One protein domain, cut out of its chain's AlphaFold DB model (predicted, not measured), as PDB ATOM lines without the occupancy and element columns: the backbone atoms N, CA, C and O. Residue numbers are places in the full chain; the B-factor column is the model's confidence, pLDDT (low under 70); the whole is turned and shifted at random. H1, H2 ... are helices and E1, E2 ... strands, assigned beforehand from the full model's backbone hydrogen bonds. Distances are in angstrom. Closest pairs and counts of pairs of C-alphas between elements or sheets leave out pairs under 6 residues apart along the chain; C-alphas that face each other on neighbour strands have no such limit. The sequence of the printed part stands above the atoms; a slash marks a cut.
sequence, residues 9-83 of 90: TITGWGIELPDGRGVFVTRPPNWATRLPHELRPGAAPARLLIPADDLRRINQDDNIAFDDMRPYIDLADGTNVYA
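Overview. This is residues 9 to 83 of the 90 residues of an uncharacterized protein of Actinophytocola sp (UniProt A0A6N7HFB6). Look for a small, strongly twisted antiparallel sheet built on two longer strands side by side, E1 and E4, with the short E2 and E3 along separate parts of E1's other side and the short E5 along the other side of E4. One helix, H1, sits at the opposite end of the long axis from E3; residues 25 to 36 loop out between E2 and E3, and residues 40 to 51 run from E3 back to H1. The printed part has 75 residues with one named helix and five named strands, in the order E1 E2 E3 H1 E4 E5, and under half of its residues are in named elements; the class is mixed, helices and strands. It is compact, with a radius of gyration of the C-alphas of 13.1 A, yet elongated, spanning 39 by 25 by 19 A.

Arrangement. Begin with E1, residues 9 to 16, which has three neighbours in a branched sheet. Beside its residues 14 to 16 you find E2, residues 22 to 24, in an antiparallel hairpin at 126 degrees; N 23 and O 15 are 2.8 A apart, within hydrogen-bond range. On the same side, beside residues 9 to 10, find E3, residues 37 to 39, also antiparallel, with N 10 and O 37 within range at 2.8 A. E2 and E3 are apart. On the other side of E1 look for E4, residues 70 to 75, antiparallel at 158 degrees, with N 16 and O 70 at 2.8 A and N 74 and O 12 at 2.9 A. On the other side of E4 from E1, beside residues 71 to 74, find E5, residues 80 to 82, which forms an antiparallel hairpin with E4 at 148 degrees; N 73 and O 81 are 2.9 A apart, within hydrogen-bond range. E2, E3 and E5 are edge strands. H1, residues 52 to 61, is only just not on the sheet, with 4 pairs of C-alphas within 10 A, and is apart from E1, E2 and E5. In H1 every O i to N i+4 pair is within hydrogen-bond range.

Along the chain. Find C-alpha 9 at (127.655, 109.223, 147.835); from there E1 runs 20.0 A to Glu 16. E2 covers 6.1 A and E3 6.4 A. Find C-alpha 52 at (149.511, 121.757, 146.911), where H1 begins its 14.2 A. E4 runs 16.1 A from Arg 70 to Leu 75, and E5, 6.4 A long, ends at C-alpha 82, (131.586, 123.950, 149.612).

Size, cuts and confidence. The two C-alphas farthest apart, those of Gly 42 and Asp 61, are 40.8 A apart. The printed part has no cut. The links from E2 to E3 and from E3 to H1 are long, with 12 residues each. The mean pLDDT of the printed part is 91.2, and no printed residue is under 70.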
ATOM      1  N   THR A   9     126.445 109.600 148.568       95.75
ATOM      2  CA  THR A   9     127.655 109.223 147.835       95.75
ATOM      3  C   THR A   9     128.384 110.462 147.339       95.75
ATOM      4  O   THR A   9     127.785 111.288 146.657       95.75
ATOM      5  N   ILE A  10     129.678 110.560 147.647       94.44
ATOM      6  CA  ILE A  10     130.594 111.501 147.005       94.44
ATOM      7  C   ILE A  10     130.977 110.931 145.639       94.44
ATOM      8  O   ILE A  10     131.420 109.780 145.537       94.44
ATOM      9  N   THR A  11     130.832 111.748 144.605       94.81
ATOM     10  CA  THR A  11     131.134 111.405 143.208       94.81
ATOM     11  C   THR A  11     132.340 112.168 142.667       94.81
ATOM     12  O   THR A  11     133.014 111.659 141.771       94.81
ATOM     13  N   GLY A  12     132.678 113.312 143.265       93.31
ATOM     14  CA  GLY A  12     133.806 114.150 142.867       93.31
ATOM     15  C   GLY A  12     134.231 115.134 143.954       93.31
ATOM     16  O   GLY A  12     133.606 115.232 145.011       93.31
ATOM     17  N   TRP A  13     135.349 115.820 143.715       94.38
ATOM     18  CA  TRP A  13     135.804 116.957 144.516       94.38
ATOM     19  C   TRP A  13     136.786 117.819 143.729       94.38
ATOM     20  O   TRP A  13     137.440 117.352 142.786       94.38
ATOM     21  N   GLY A  14     136.929 119.068 144.161       94.25
ATOM     22  CA  GLY A  14     137.795 120.025 143.494       94.25
ATOM     23  C   GLY A  14     137.958 121.334 144.249       94.25
ATOM     24  O   GLY A  14     137.618 121.444 145.429       94.25
ATOM     25  N   ILE A  15     138.508 122.316 143.539       94.62
ATOM     26  CA  ILE A  15     138.601 123.714 143.962       94.62
ATOM     27  C   ILE A  15     137.870 124.571 142.936       94.62
ATOM     28  O   ILE A  15     138.163 124.491 141.747       94.62
ATOM     29  N   GLU A  16     136.943 125.400 143.388       95.44
ATOM     30  CA  GLU A  16     136.337 126.457 142.589       95.44
ATOM     31  C   GLU A  16     137.195 127.726 142.674       95.44
ATOM     32  O   GLU A  16     137.663 128.110 143.750       95.44
ATOM     33  N   LEU A  17     137.430 128.345 141.520       94.75
ATOM     34  CA  LEU A  17     138.145 129.606 141.353       94.75
ATOM     35  C   LEU A  17     137.146 130.780 141.299       94.75
ATOM     36  O   LEU A  17     135.988 130.579 140.923       94.75
ATOM     37  N   PRO A  18     137.564 132.022 141.615       93.38
ATOM     38  CA  PRO A  18     136.661 133.180 141.681       93.38
ATOM     39  C   PRO A  18     136.009 133.557 140.341       93.38
ATOM     40  O   PRO A  18     135.008 134.269 140.319       93.38
ATOM     41  N   ASP A  19     136.554 133.083 139.221       91.50
ATOM     42  CA  ASP A  19     136.007 133.277 137.875       91.50
ATOM     43  C   ASP A  19     135.002 132.184 137.454       91.50
ATOM     44  O   ASP A  19     134.540 132.170 136.312       91.50
ATOM     45  N   GLY A  20     134.657 131.270 138.367       88.12
ATOM     46  CA  GLY A  20     133.727 130.166 138.135       88.12
ATOM     47  C   GLY A  20     134.358 128.933 137.482       88.12
ATOM     48  O   GLY A  20     133.646 127.968 137.199       88.12
ATOM     49  N   ARG A  21     135.677 128.915 137.231       90.62
ATOM     50  CA  ARG A  21     136.371 127.696 136.787       90.62
ATOM     51  C   ARG A  21     136.503 126.697 137.940       90.62
ATOM     52  O   ARG A  21     136.818 127.065 139.067       90.62
ATOM     53  N   GLY A  22     136.325 125.411 137.633       86.38
ATOM     54  CA  GLY A  22     136.552 124.302 138.563       86.38
ATOM     55  C   GLY A  22     137.849 123.554 138.261       86.38
ATOM     56  O   GLY A  22     138.115 123.172 137.120       86.38
ATOM     57  N   VAL A  23     138.651 123.308 139.293       87.56
ATOM     58  CA  VAL A  23     139.841 122.456 139.253       87.56
ATOM     59  C   VAL A  23     139.459 121.082 139.785       87.56
ATOM     60  O   VAL A  23     139.272 120.900 140.986       87.56
ATOM     61  N   PHE A  24     139.370 120.107 138.884       83.81
ATOM     62  CA  PHE A  24     138.988 118.738 139.220       83.81
ATOM     63  C   PHE A  24     140.212 117.858 139.463       83.81
ATOM     64  O   PHE A  24     141.133 117.796 138.639       83.81
ATOM     65  N   VAL A  25     140.200 117.100 140.560       78.62
ATOM     66  CA  VAL A  25     141.261 116.126 140.834       78.62
ATOM     67  C   VAL A  25     140.982 114.822 140.096       78.62
ATOM     68  O   VAL A  25     140.204 113.983 140.532       78.62
ATOM     69  N   THR A  26     141.668 114.627 138.972       72.06
ATOM     70  CA  THR A  26     141.533 113.409 138.148       72.06
ATOM     71  C   THR A  26     142.483 112.282 138.556       72.06
ATOM     72  O   THR A  26     142.245 111.119 138.234       72.06
ATOM     73  N   ARG A  27     143.576 112.607 139.259       77.50
ATOM     74  CA  ARG A  27     144.610 111.652 139.687       77.50
ATOM     75  C   ARG A  27     144.974 111.862 141.159       77.50
ATOM     76  O   ARG A  27     146.030 112.417 141.457       77.50
ATOM     77  N   PRO A  28     144.103 111.444 142.087       80.56
ATOM     78  CA  PRO A  28     144.374 111.587 143.507       80.56
ATOM     79  C   PRO A  28     145.489 110.630 143.971       80.56
ATOM     80  O   PRO A  28     145.662 109.553 143.389       80.56
ATOM     81  N   PRO A  29     146.230 110.969 145.043       84.12
ATOM     82  CA  PRO A  29     147.159 110.040 145.676       84.12
ATOM     83  C   PRO A  29     146.465 108.731 146.084       84.12
ATOM     84  O   PRO A  29     145.298 108.733 146.470       84.12
ATOM     85  N   ASN A  30     147.188 107.607 146.074       86.00
ATOM     86  CA  ASN A  30     146.620 106.278 146.371       86.00
ATOM     87  C   ASN A  30     146.063 106.116 147.804       86.00
ATOM     88  O   ASN A  30     145.375 105.137 148.082       86.00
ATOM     89  N   TRP A  31     146.369 107.062 148.692       86.75
ATOM     90  CA  TRP A  31     145.907 107.143 150.077       86.75
ATOM     91  C   TRP A  31     144.758 108.149 150.279       86.75
ATOM     92  O   TRP A  31     144.348 108.388 151.419       86.75
ATOM     93  N   ALA A  32     144.228 108.722 149.194       91.38
ATOM     94  CA  ALA A  32     142.926 109.378 149.185       91.38
ATOM     95  C   ALA A  32     141.795 108.337 149.194       91.38
ATOM     96  O   ALA A  32     141.963 107.189 148.770       91.38
ATOM     97  N   THR A  33     140.615 108.749 149.645       91.62
ATOM     98  CA  THR A  33     139.389 107.966 149.504       91.62
ATOM     99  C   THR A  33     139.100 107.739 148.018       91.62
ATOM    100  O   THR A  33     139.036 108.686 147.237       91.62
ATOM    101  N   ARG A  34     138.928 106.473 147.620       90.56
ATOM    102  CA  ARG A  34     138.526 106.121 146.251       90.56
ATOM    103  C   ARG A  34     137.078 106.515 146.021       90.56
ATOM    104  O   ARG A  34     136.245 106.227 146.875       90.56
ATOM    105  N   LEU A  35     136.801 107.100 144.861       90.56
ATOM    106  CA  LEU A  35     135.447 107.435 144.441       90.56
ATOM    107  C   LEU A  35     134.895 106.440 143.406       90.56
ATOM    108  O   LEU A  35     135.684 105.869 142.646       90.56
ATOM    109  N   PRO A  36     133.562 106.238 143.366       93.12
ATOM    110  CA  PRO A  36     132.559 106.824 144.270       93.12
ATOM    111  C   PRO A  36     132.660 106.283 145.711       93.12
ATOM    112  O   PRO A  36     133.075 105.143 145.919       93.12
ATOM    113  N   HIS A  37     132.298 107.102 146.706       93.44
ATOM    114  CA  HIS A  37     132.351 106.725 148.126       93.44
ATOM    115  C   HIS A  37     131.073 107.099 148.874       93.44
ATOM    116  O   HIS A  37     130.702 108.267 148.921       93.44
ATOM    117  N   GLU A  38     130.434 106.118 149.510       94.19
ATOM    118  CA  GLU A  38     129.258 106.342 150.352       94.19
ATOM    119  C   GLU A  38     129.668 106.823 151.752       94.19
ATOM    120  O   GLU A  38     130.289 106.095 152.530       94.19
ATOM    121  N   LEU A  39     129.270 108.046 152.093       90.38
ATOM    122  CA  LEU A  39     129.346 108.587 153.438       90.38
ATOM    123  C   LEU A  39     128.119 108.154 154.233       90.38
ATOM    124  O   LEU A  39     127.008 108.600 153.963       90.38
ATOM    125  N   ARG A  40     128.320 107.328 155.262       91.69
ATOM    126  CA  ARG A  40     127.256 106.938 156.199       91.69
ATOM    127  C   ARG A  40     127.286 107.802 157.463       91.69
ATOM    128  O   ARG A  40     128.383 108.187 157.887       91.69
ATOM    129  N   PRO A  41     126.133 108.084 158.092       90.00
ATOM    130  CA  PRO A  41     126.089 108.698 159.417       90.00
ATOM    131  C   PRO A  41     126.973 107.928 160.410       90.00
ATOM    132  O   PRO A  41     126.954 106.698 160.440       90.00
ATOM    133  N   GLY A  42     127.793 108.635 161.190       88.62
ATOM    134  CA  GLY A  42     128.686 108.016 162.178       88.62
ATOM    135  C   GLY A  42     129.975 107.393 161.621       88.62
ATOM    136  O   GLY A  42     130.857 107.024 162.399       88.62
ATOM    137  N   ALA A  43     130.145 107.306 160.298       89.12
ATOM    138  CA  ALA A  43     131.363 106.769 159.692       89.12
ATOM    139  C   ALA A  43     132.572 107.714 159.845       89.12
ATOM    140  O   ALA A  43     132.456 108.903 160.186       89.12
ATOM    141  N   ALA A  44     133.763 107.177 159.568       87.69
ATOM    142  CA  ALA A  44     134.961 107.992 159.417       87.69
ATOM    143  C   ALA A  44     134.788 108.974 158.236       87.69
ATOM    144  O   ALA A  44     134.199 108.594 157.224       87.69
ATOM    145  N   PRO A  45     135.281 110.223 158.339       86.81
ATOM    146  CA  PRO A  45     135.233 111.167 157.225       86.81
ATOM    147  C   PRO A  45     136.008 110.658 156.003       86.81
ATOM    148  O   PRO A  45     137.049 110.013 156.156       86.81
ATOM    149  N   ALA A  46     135.548 111.009 154.800       90.69
ATOM    150  CA  ALA A  46     136.328 110.804 153.584       90.69
ATOM    151  C   ALA A  46     137.614 111.644 153.621       90.69
ATOM    152  O   ALA A  46     137.622 112.786 154.083       90.69
ATOM    153  N   ARG A  47     138.712 111.077 153.115       91.69
ATOM    154  CA  ARG A  47     139.999 111.756 152.970       91.69
ATOM    155  C   ARG A  47     140.177 112.162 151.513       91.69
ATOM    156  O   ARG A  47     140.610 111.359 150.691       91.69
ATOM    157  N   LEU A  48     139.843 113.406 151.213       90.62
ATOM    158  CA  LEU A  48     139.995 113.994 149.885       90.62
ATOM    159  C   LEU A  48     141.270 114.831 149.865       90.62
ATOM    160  O   LEU A  48     141.570 115.529 150.832       90.62
ATOM    161  N   LEU A  49     142.059 114.698 148.803       90.06
ATOM    162  CA  LEU A  49     143.399 115.275 148.720       90.06
ATOM    163  C   LEU A  49     143.575 115.986 147.385       90.06
ATOM    164  O   LEU A  49     143.108 115.502 146.354       90.06
ATOM    165  N   ILE A  50     144.287 117.108 147.423       87.44
ATOM    166  CA  ILE A  50     144.680 117.895 146.256       87.44
ATOM    167  C   ILE A  50     146.172 118.213 146.411       87.44
ATOM    168  O   ILE A  50     146.578 118.628 147.501       87.44
ATOM    169  N   PRO A  51     147.011 117.993 145.386       86.81
ATOM    170  CA  PRO A  51     148.415 118.380 145.452       86.81
ATOM    171  C   PRO A  51     148.559 119.898 145.630       86.81
ATOM    172  O   PRO A  51     148.038 120.678 144.838       86.81
ATOM    173  N   ALA A  52     149.303 120.330 146.650       89.31
ATOM    174  CA  ALA A  52     149.511 121.757 146.911       89.31
ATOM    175  C   ALA A  52     150.224 122.473 145.748       89.31
ATOM    176  O   ALA A  52     149.975 123.650 145.509       89.31
ATOM    177  N   ASP A  53     151.076 121.765 145.003       89.88
ATOM    178  CA  ASP A  53     151.802 122.331 143.860       89.88
ATOM    179  C   ASP A  53     150.883 122.684 142.683       89.88
ATOM    180  O   ASP A  53     151.187 123.613 141.935       89.88
ATOM    181  N   ASP A  54     149.737 122.009 142.540       88.94
ATOM    182  CA  ASP A  54     148.719 122.398 141.557       88.94
ATOM    183  C   ASP A  54     148.109 123.757 141.928       88.94
ATOM    184  O   ASP A  54     147.968 124.630 141.073       88.94
ATOM    185  N   LEU A  55     147.823 123.972 143.216       91.12
ATOM    186  CA  LEU A  55     147.245 125.224 143.717       91.12
ATOM    187  C   LEU A  55     148.252 126.373 143.687       91.12
ATOM    188  O   LEU A  55     147.899 127.489 143.320       91.12
ATOM    189  N   ARG A  56     149.522 126.105 144.018       93.94
ATOM    190  CA  ARG A  56     150.601 127.101 143.903       93.94
ATOM    191  C   ARG A  56     150.794 127.566 142.468       93.94
ATOM    192  O   ARG A  56     150.993 128.754 142.251       93.94
ATOM    193  N   ARG A  57     150.711 126.648 141.504       92.00
ATOM    194  CA  ARG A  57     150.798 126.999 140.087       92.00
ATOM    195  C   ARG A  57     149.648 127.907 139.667       92.00
ATOM    196  O   ARG A  57     149.908 128.926 139.054       92.00
ATOM    197  N   ILE A  58     148.412 127.615 140.073       92.12
ATOM    198  CA  ILE A  58     147.264 128.503 139.800       92.12
ATOM    199  C   ILE A  58     147.460 129.877 140.451       92.12
ATOM    200  O   ILE A  58     147.223 130.900 139.818       92.12
ATOM    201  N   ASN A  59     147.929 129.915 141.700       94.06
ATOM    202  CA  ASN A  59     148.220 131.174 142.380       94.06
ATOM    203  C   ASN A  59     149.255 132.022 141.623       94.06
ATOM    204  O   ASN A  59     149.086 133.234 141.533       94.06
ATOM    205  N   GLN A  60     150.292 131.396 141.065       94.75
ATOM    206  CA  GLN A  60     151.363 132.079 140.337       94.75
ATOM    207  C   GLN A  60     150.965 132.468 138.908       94.75
ATOM    208  O   GLN A  60     151.194 133.608 138.508       94.75
ATOM    209  N   ASP A  61     150.381 131.537 138.155       94.88
ATOM    210  CA  ASP A  61     150.079 131.703 136.729       94.88
ATOM    211  C   ASP A  61     148.867 132.623 136.513       94.88
ATOM    212  O   ASP A  61     148.891 133.485 135.634       94.88
ATOM    213  N   ASP A  62     147.836 132.478 137.352       92.94
ATOM    214  CA  ASP A  62     146.563 133.195 137.207       92.94
ATOM    215  C   ASP A  62     146.424 134.357 138.213       92.94
ATOM    216  O   ASP A  62     145.431 135.085 138.179       92.94
ATOM    217  N   ASN A  63     147.408 134.560 139.102       93.75
ATOM    218  CA  ASN A  63     147.394 135.582 140.160       93.75
ATOM    219  C   ASN A  63     146.137 135.516 141.059       93.75
ATOM    220  O   ASN A  63     145.585 136.539 141.467       93.75
ATOM    221  N   ILE A  64     145.668 134.298 141.353       94.75
ATOM    222  CA  ILE A  64     144.498 134.035 142.208       94.75
ATOM    223  C   ILE A  64     144.972 133.748 143.633       94.75
ATOM    224  O   ILE A  64     145.768 132.831 143.849       94.75
ATOM    225  N   ALA A  65     144.491 134.498 144.627       94.62
ATOM    226  CA  ALA A  65     144.859 134.263 146.021       94.62
ATOM    227  C   ALA A  65     144.281 132.933 146.533       94.62
ATOM    228  O   ALA A  65     143.187 132.530 146.145       94.62
ATOM    229  N   PHE A  66     144.986 132.256 147.446       94.69
ATOM    230  CA  PHE A  66     144.470 131.025 148.061       94.69
ATOM    231  C   PHE A  66     143.146 131.250 148.807       94.69
ATOM    232  O   PHE A  66     142.305 130.354 148.832       94.69
ATOM    233  N   ASP A  67     142.931 132.458 149.337       95.12
ATOM    234  CA  ASP A  67     141.689 132.858 150.005       95.12
ATOM    235  C   ASP A  67     140.479 132.927 149.055       95.12
ATOM    236  O   ASP A  67     139.338 132.778 149.495       95.12
ATOM    237  N   ASP A  68     140.724 133.079 147.751       94.31
ATOM    238  CA  ASP A  68     139.686 133.070 146.714       94.31
ATOM    239  C   ASP A  68     139.410 131.657 146.169       94.31
ATOM    240  O   ASP A  68     138.472 131.454 145.399       94.31
ATOM    241  N   MET A  69     140.208 130.661 146.565       95.00
ATOM    242  CA  MET A  69     140.061 129.271 146.142       95.00
ATOM    243  C   MET A  69     139.136 128.515 147.101       95.00
ATOM    244  O   MET A  69     139.467 128.324 148.276       95.00
ATOM    245  N   ARG A  70     137.990 128.037 146.604       95.19
ATOM    246  CA  ARG A  70     136.954 127.381 147.419       95.19
ATOM    247  C   ARG A  70     136.906 125.870 147.194       95.19
ATOM    248  O   ARG A  70     136.467 125.429 146.135       95.19
ATOM    249  N   PRO A  71     137.308 125.046 148.174       94.88
ATOM    250  CA  PRO A  71     137.147 123.603 148.071       94.88
ATOM    251  C   PRO A  71     135.675 123.198 148.013       94.88
ATOM    252  O   PRO A  71     134.851 123.764 148.732       94.88
ATOM    253  N   TYR A  72     135.362 122.179 147.216       94.56
ATOM    254  CA  TYR A  72     134.026 121.592 147.154       94.56
ATOM    255  C   TYR A  72     134.066 120.074 146.952       94.56
ATOM    256  O   TYR A  72     135.080 119.506 146.533       94.56
ATOM    257  N   ILE A  73     132.940 119.423 147.242       94.38
ATOM    258  CA  ILE A  73     132.648 118.029 146.894       94.38
ATOM    259  C   ILE A  73     131.382 117.955 146.044       94.38
ATOM    260  O   ILE A  73     130.439 118.710 146.284       94.38
ATOM    261  N   ASP A  74     131.357 117.018 145.101       95.00
ATOM    262  CA  ASP A  74     130.177 116.683 144.308       95.00
ATOM    263  C   ASP A  74     129.468 115.485 144.947       95.00
ATOM    264  O   ASP A  74     130.096 114.461 145.266       95.00
ATOM    265  N   LEU A  75     128.157 115.604 145.137       94.94
ATOM    266  CA  LEU A  75     127.307 114.549 145.672       94.94
ATOM    267  C   LEU A  75     126.491 113.879 144.561       94.94
ATOM    268  O   LEU A  75     126.222 114.448 143.504       94.94
ATOM    269  N   ALA A  76     126.078 112.634 144.798       95.50
ATOM    270  CA  ALA A  76     125.337 111.839 143.816       95.50
ATOM    271  C   ALA A  76     123.933 112.381 143.482       95.50
ATOM    272  O   ALA A  76     123.353 111.964 142.483       95.50
ATOM    273  N   ASP A  77     123.392 113.293 144.290       93.62
ATOM    274  CA  ASP A  77     122.134 113.998 144.023       93.62
ATOM    275  C   ASP A  77     122.319 115.259 143.151       93.62
ATOM    276  O   ASP A  77     121.343 115.938 142.839       93.62
ATOM    277  N   GLY A  78     123.556 115.552 142.732       94.12
ATOM    278  CA  GLY A  78     123.909 116.733 141.947       94.12
ATOM    279  C   GLY A  78     124.214 117.975 142.787       94.12
ATOM    280  O   GLY A  78     124.453 119.038 142.216       94.12
ATOM    281  N   THR A  79     124.207 117.868 144.117       94.12
ATOM    282  CA  THR A  79     124.554 118.973 145.014       94.12
ATOM    283  C   THR A  79     126.068 119.146 145.110       94.12
ATOM    284  O   THR A  79     126.794 118.180 145.356       94.12
ATOM    285  N   ASN A  80     126.527 120.398 145.038       93.94
ATOM    286  CA  ASN A  80     127.895 120.772 145.385       93.94
ATOM    287  C   ASN A  80     127.929 121.325 146.806       93.94
ATOM    288  O   ASN A  80     127.204 122.265 147.138       93.94
ATOM    289  N   VAL A  81     128.786 120.750 147.648       93.38
ATOM    290  CA  VAL A  81     128.993 121.224 149.019       93.38
ATOM    291  C   VAL A  81     130.361 121.870 149.115       93.38
ATOM    292  O   VAL A  81     131.378 121.216 148.892       93.38
ATOM    293  N   TYR A  82     130.375 123.152 149.468       94.50
ATOM    294  CA  TYR A  82     131.586 123.950 149.612       94.50
ATOM    295  C   TYR A  82     132.118 123.888 151.042       94.50
ATOM    296  O   TYR A  82     131.358 123.771 152.002       94.50
ATOM    297  N   ALA A  83     133.435 123.990 151.186       92.19
ATOM    298  CA  ALA A  83     134.062 124.147 152.486       92.19
ATOM    299  C   ALA A  83     133.816 125.555 153.051       92.19
ATOM    300  O   ALA A  83     133.853 126.548 152.327       92.19
TER     301      ALA A  83